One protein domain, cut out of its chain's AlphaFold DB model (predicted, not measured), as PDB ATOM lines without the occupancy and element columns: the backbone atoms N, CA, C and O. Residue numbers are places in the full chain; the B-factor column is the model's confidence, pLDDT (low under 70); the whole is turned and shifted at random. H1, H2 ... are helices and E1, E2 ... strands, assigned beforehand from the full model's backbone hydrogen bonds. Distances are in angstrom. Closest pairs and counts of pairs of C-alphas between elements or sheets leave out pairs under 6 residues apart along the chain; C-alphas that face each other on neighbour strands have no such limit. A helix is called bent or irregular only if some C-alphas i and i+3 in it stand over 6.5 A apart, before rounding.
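What this domain is: This is residues 231 to 276 of the 278 residues of the protein "Acylneuraminate cytidylyltransferase" of Escherichia coli (UniProt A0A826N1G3). Two short parallel strands, E1 and E2, lie side by side; helix H1 reaches past them to one end of the long axis, and the turn at Gly 268 makes the other end. Short H2 lies in the link from E1 to E2. The printed part has 46 residues, in order H1, E1, H2, E2, class mixed; it is compact, radius of gyration of the C-alphas 10.5 A, yet elongated, spanning 35 by 22 by 13 A.

Where its parts are: E1 is residues 250 to 252, 6.6 A; E2, 269 to 273, 12.5 A, ends at C-alpha (5.740, 41.784, 17.306). H1, 231 to 244, 19.2 A, begins at C-alpha (-11.122, 30.831, 18.604). H2 is 256 to 259, 5.0 A.

How they stand to each other: E1 and E2 are parallel at 27 degrees, with N 252 and O 272 2.8 A apart, within hydrogen-bond range. E1, H2, E2 form a strand-helix-strand unit, parallel strands joined through a helix, with a right-handed crossover. The closest C-alphas of H2 and E2, Asp 259 and Asn 273, are 6.8 A apart; those of H1 and E2, Phe 243 and Asn 272, 7.0 A. H1 and H2 are apart. H1 is irregular, C-alphas 239 and 242 being 7.4 A apart, with 7 of 10 O i to N i+4 pairs within range; H2 is too short for such a pair.

The domain as a whole: The C-alphas farthest apart, Lys 231 and Gly 268, are 35.0 A apart. The printed part has no cut, no link is long, and no printed residue is under 70 in pLDDT.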
ATOM      1  N   LYS A 231     -11.287  30.699  17.149       90.25
ATOM      2  CA  LYS A 231     -11.122  30.831  18.604       90.25
ATOM      3  C   LYS A 231      -9.657  30.998  18.996       90.25
ATOM      4  O   LYS A 231      -9.372  31.810  19.873       90.25
ATOM      5  N   GLU A 232      -8.749  30.252  18.372       90.75
ATOM      6  CA  GLU A 232      -7.307  30.369  18.612       90.75
ATOM      7  C   GLU A 232      -6.780  31.742  18.188       90.75
ATOM      8  O   GLU A 232      -6.134  32.404  19.001       90.75
ATOM      9  N   ILE A 233      -7.159  32.226  16.999       92.56
ATOM     10  CA  ILE A 233      -6.828  33.579  16.519       92.56
ATOM     11  C   ILE A 233      -7.304  34.631  17.525       92.56
ATOM     12  O   ILE A 233      -6.527  35.486  17.945       92.56
ATOM     13  N   LEU A 234      -8.571  34.574  17.951       94.12
ATOM     14  CA  LEU A 234      -9.136  35.546  18.896       94.12
ATOM     15  C   LEU A 234      -8.444  35.499  20.261       94.12
ATOM     16  O   LEU A 234      -8.166  36.543  20.853       94.12
ATOM     17  N   LYS A 235      -8.137  34.297  20.757       94.19
ATOM     18  CA  LYS A 235      -7.359  34.123  21.986       94.19
ATOM     19  C   LYS A 235      -5.979  34.761  21.839       94.19
ATOM     20  O   LYS A 235      -5.552  35.487  22.733       94.19
ATOM     21  N   ARG A 236      -5.313  34.544  20.703       93.25
ATOM     22  CA  ARG A 236      -3.972  35.065  20.447       93.25
ATOM     23  C   ARG A 236      -3.947  36.585  20.278       93.25
ATOM     24  O   ARG A 236      -3.044  37.232  20.797       93.25
ATOM     25  N   ILE A 237      -4.969  37.164  19.645       93.88
ATOM     26  CA  ILE A 237      -5.187  38.620  19.598       93.88
ATOM     27  C   ILE A 237      -5.283  39.180  21.018       93.88
ATOM     28  O   ILE A 237      -4.585  40.136  21.341       93.88
ATOM     29  N   LYS A 238      -6.082  38.548  21.886       94.94
ATOM     30  CA  LYS A 238      -6.246  38.978  23.281       94.94
ATOM     31  C   LYS A 238      -4.947  38.886  24.088       94.94
ATOM     32  O   LYS A 238      -4.636  39.786  24.858       94.94
ATOM     33  N   GLU A 239      -4.153  37.833  23.895       92.56
ATOM     34  CA  GLU A 239      -2.823  37.712  24.516       92.56
ATOM     35  C   GLU A 239      -1.866  38.837  24.084       92.56
ATOM     36  O   GLU A 239      -0.978  39.221  24.848       92.56
ATOM     37  N   LYS A 240      -2.050  39.379  22.872       91.31
ATOM     38  CA  LYS A 240      -1.222  40.455  22.319       91.31
ATOM     39  C   LYS A 240      -1.778  41.861  22.503       91.31
ATOM     40  O   LYS A 240      -1.084  42.814  22.159       91.31
ATOM     41  N   GLU A 241      -2.956  42.004  23.096       92.50
ATOM     42  CA  GLU A 241      -3.653  43.284  23.252       92.50
ATOM     43  C   GLU A 241      -2.778  44.344  23.943       92.50
ATOM     44  O   GLU A 241      -2.670  45.472  23.475       92.50
ATOM     45  N   PHE A 242      -2.015  43.946  24.967       90.50
ATOM     46  CA  PHE A 242      -1.060  44.820  25.664       90.50
ATOM     47  C   PHE A 242       0.050  45.403  24.765       90.50
ATOM     48  O   PHE A 242       0.669  46.413  25.106       90.50
ATOM     49  N   PHE A 243       0.359  44.760  23.639       90.50
ATOM     50  CA  PHE A 243       1.365  45.231  22.689       90.50
ATOM     51  C   PHE A 243       0.792  46.187  21.637       90.50
ATOM     52  O   PHE A 243       1.582  46.838  20.956       90.50
ATOM     53  N   PHE A 244      -0.532  46.306  21.493       90.75
ATOM     54  CA  PHE A 244      -1.148  47.109  20.429       90.75
ATOM     55  C   PHE A 244      -0.872  48.605  20.583       90.75
ATOM     56  O   PHE A 244      -0.586  49.271  19.591       90.75
ATOM     57  N   ASP A 245      -0.818  49.097  21.819       90.75
ATOM     58  CA  ASP A 245      -0.513  50.502  22.109       90.75
ATOM     59  C   ASP A 245       0.997  50.785  22.207       90.75
ATOM     60  O   ASP A 245       1.422  51.920  22.441       90.75
ATOM     61  N   LYS A 246       1.853  49.765  22.040       90.31
ATOM     62  CA  LYS A 246       3.307  49.938  22.130       90.31
ATOM     63  C   LYS A 246       3.887  50.434  20.815       90.31
ATOM     64  O   LYS A 246       3.953  49.713  19.822       90.31
ATOM     65  N   ILE A 247       4.423  51.647  20.848       90.00
ATOM     66  CA  ILE A 247       5.130  52.242  19.717       90.00
ATOM     67  C   ILE A 247       6.610  51.858  19.803       90.00
ATOM     68  O   ILE A 247       7.302  52.216  20.753       90.00
ATOM     69  N   LYS A 248       7.097  51.129  18.795       92.69
ATOM     70  CA  LYS A 248       8.518  50.805  18.604       92.69
ATOM     71  C   LYS A 248       8.953  51.145  17.175       92.69
ATOM     72  O   LYS A 248       8.097  51.207  16.294       92.69
ATOM     73  N   PRO A 249      10.262  51.330  16.911       96.19
ATOM     74  CA  PRO A 249      10.758  51.697  15.581       96.19
ATOM     75  C   PRO A 249      10.394  50.712  14.461       96.19
ATOM     76  O   PRO A 249      10.366  51.102  13.294       96.19
ATOM     77  N   VAL A 250      10.155  49.441  14.793       94.81
ATOM     78  CA  VAL A 250       9.705  48.407  13.856       94.81
ATOM     79  C   VAL A 250       8.511  47.674  14.459       94.81
ATOM     80  O   VAL A 250       8.576  47.225  15.600       94.81
ATOM     81  N   THR A 251       7.437  47.509  13.684       94.06
ATOM     82  CA  THR A 251       6.289  46.670  14.059       94.06
ATOM     83  C   THR A 251       6.144  45.529  13.060       94.06
ATOM     84  O   THR A 251       6.052  45.770  11.859       94.06
ATOM     85  N   LEU A 252       6.139  44.289  13.547       92.44
ATOM     86  CA  LEU A 252       5.877  43.107  12.732       92.44
ATOM     87  C   LEU A 252       4.392  42.762  12.808       92.44
ATOM     88  O   LEU A 252       3.857  42.581  13.897       92.44
ATOM     89  N   VAL A 253       3.746  42.637  11.653       91.31
ATOM     90  CA  VAL A 253       2.347  42.217  11.521       91.31
ATOM     91  C   VAL A 253       2.296  41.082  10.511       91.31
ATOM     92  O   VAL A 253       2.944  41.147   9.467       91.31
ATOM     93  N   GLY A 254       1.533  40.037  10.811       87.69
ATOM     94  CA  GLY A 254       1.307  38.932   9.889       87.69
ATOM     95  C   GLY A 254       0.866  37.666  10.603       87.69
ATOM     96  O   GLY A 254       0.372  37.715  11.725       87.69
ATOM     97  N   HIS A 255       1.010  36.536   9.922       87.81
ATOM     98  CA  HIS A 255       0.451  35.257  10.354       87.81
ATOM     99  C   HIS A 255       1.368  34.507  11.337       87.81
ATOM    100  O   HIS A 255       2.368  35.035  11.833       87.81
ATOM    101  N   SER A 256       1.054  33.232  11.554       90.19
ATOM    102  CA  SER A 256       1.687  32.318  12.505       90.19
ATOM    103  C   SER A 256       3.217  32.318  12.487       90.19
ATOM    104  O   SER A 256       3.825  32.256  13.547       90.19
ATOM    105  N   ILE A 257       3.875  32.450  11.327       90.56
ATOM    106  CA  ILE A 257       5.350  32.477  11.276       90.56
ATOM    107  C   ILE A 257       5.903  33.677  12.047       90.56
ATOM    108  O   ILE A 257       6.832  33.523  12.833       90.56
ATOM    109  N   ILE A 258       5.318  34.856  11.835       90.44
ATOM    110  CA  ILE A 258       5.764  36.089  12.482       90.44
ATOM    111  C   ILE A 258       5.423  36.050  13.965       90.44
ATOM    112  O   ILE A 258       6.234  36.471  14.780       90.44
ATOM    113  N   ASP A 259       4.269  35.501  14.339       92.12
ATOM    114  CA  ASP A 259       3.881  35.386  15.744       92.12
ATOM    115  C   ASP A 259       4.917  34.627  16.592       92.12
ATOM    116  O   ASP A 259       5.283  35.072  17.679       92.12
ATOM    117  N   TYR A 260       5.444  33.520  16.063       90.12
ATOM    118  CA  TYR A 260       6.413  32.677  16.767       90.12
ATOM    119  C   TYR A 260       7.855  33.207  16.741       90.12
ATOM    120  O   TYR A 260       8.759  32.573  17.287       90.12
ATOM    121  N   TRP A 261       8.106  34.365  16.129       91.31
ATOM    122  CA  TRP A 261       9.428  34.985  16.150       91.31
ATOM    123  C   TRP A 261       9.695  35.702  17.477       91.31
ATOM    124  O   TRP A 261       9.159  36.777  17.745       91.31
ATOM    125  N   ASN A 262      10.645  35.179  18.253       85.88
ATOM    126  CA  ASN A 262      11.203  35.847  19.437       85.88
ATOM    127  C   ASN A 262      12.236  36.934  19.068       85.88
ATOM    128  O   ASN A 262      13.313  37.023  19.656       85.88
ATOM    129  N   VAL A 263      11.931  37.762  18.069       88.56
ATOM    130  CA  VAL A 263      12.803  38.860  17.633       88.56
ATOM    131  C   VAL A 263      12.472  40.109  18.446       88.56
ATOM    132  O   VAL A 263      11.406  40.697  18.290       88.56
ATOM    133  N   THR A 264      13.399  40.531  19.307       89.94
ATOM    134  CA  THR A 264      13.262  41.772  20.091       89.94
ATOM    135  C   THR A 264      13.883  42.983  19.395       89.94
ATOM    136  O   THR A 264      13.466  44.110  19.664       89.94
ATOM    137  N   HIS A 265      14.840  42.753  18.487       94.25
ATOM    138  CA  HIS A 265      15.547  43.779  17.722       94.25
ATOM    139  C   HIS A 265      15.787  43.336  16.279       94.25
ATOM    140  O   HIS A 265      16.116  42.179  16.028       94.25
ATOM    141  N   LEU A 266      15.695  44.270  15.334       92.88
ATOM    142  CA  LEU A 266      15.997  44.044  13.925       92.88
ATOM    143  C   LEU A 266      16.909  45.166  13.432       92.88
ATOM    144  O   LEU A 266      16.539  46.338  13.460       92.88
ATOM    145  N   ASN A 267      18.137  44.805  13.049       93.44
ATOM    146  CA  ASN A 267      19.208  45.752  12.722       93.44
ATOM    147  C   ASN A 267      19.413  46.836  13.809       93.44
ATOM    148  O   ASN A 267      19.415  48.034  13.528       93.44
ATOM    149  N   GLY A 268      19.481  46.411  15.076       93.19
ATOM    150  CA  GLY A 268      19.665  47.296  16.237       93.19
ATOM    151  C   GLY A 268      18.434  48.112  16.656       93.19
ATOM    152  O   GLY A 268      18.488  48.803  17.666       93.19
ATOM    153  N   ARG A 269      17.316  48.033  15.925       95.44
ATOM    154  CA  ARG A 269      16.069  48.738  16.254       95.44
ATOM    155  C   ARG A 269      15.117  47.833  17.022       95.44
ATOM    156  O   ARG A 269      14.917  46.694  16.608       95.44
ATOM    157  N   GLU A 270      14.506  48.331  18.095       95.81
ATOM    158  CA  GLU A 270      13.516  47.560  18.851       95.81
ATOM    159  C   GLU A 270      12.300  47.182  17.995       95.81
ATOM    160  O   GLU A 270      11.814  47.968  17.175       95.81
ATOM    161  N   VAL A 271      11.780  45.980  18.237       95.25
ATOM    162  CA  VAL A 271      10.648  45.405  17.509       95.25
ATOM    163  C   VAL A 271       9.432  45.244  18.418       95.25
ATOM    164  O   VAL A 271       9.539  44.757  19.552       95.25
ATOM    165  N   ASN A 272       8.263  45.644  17.915       94.62
ATOM    166  CA  ASN A 272       6.957  45.255  18.435       94.62
ATOM    167  C   ASN A 272       6.389  44.133  17.556       94.62
ATOM    168  O   ASN A 272       6.147  44.350  16.371       94.62
ATOM    169  N   ASN A 273       6.218  42.923  18.091       93.31
ATOM    170  CA  ASN A 273       5.740  41.784  17.306       93.31
ATOM    171  C   ASN A 273       4.244  41.537  17.538       93.31
ATOM    172  O   ASN A 273       3.850  40.896  18.514       93.31
ATOM    173  N   LEU A 274       3.434  41.978  16.580       93.25
ATOM    174  CA  LEU A 274       1.983  41.826  16.546       93.25
ATOM    175  C   LEU A 274       1.518  40.700  15.609       93.25
ATOM    176  O   LEU A 274       0.344  40.654  15.256       93.25
ATOM    177  N   GLY A 275       2.405  39.790  15.184       93.06
ATOM    178  CA  GLY A 275       1.993  38.610  14.417       93.06
ATOM    179  C   GLY A 275       0.979  37.768  15.197       93.06
ATOM    180  O   GLY A 275       1.098  37.662  16.414       93.06
ATOM    181  N   ILE A 276      -0.001  37.169  14.528       92.50
ATOM    182  CA  ILE A 276      -1.051  36.362  15.163       92.50
ATOM    183  C   ILE A 276      -1.047  34.965  14.556       92.50
ATOM    184  O   ILE A 276      -1.211  34.811  13.345       92.50
TER     185      ILE A 276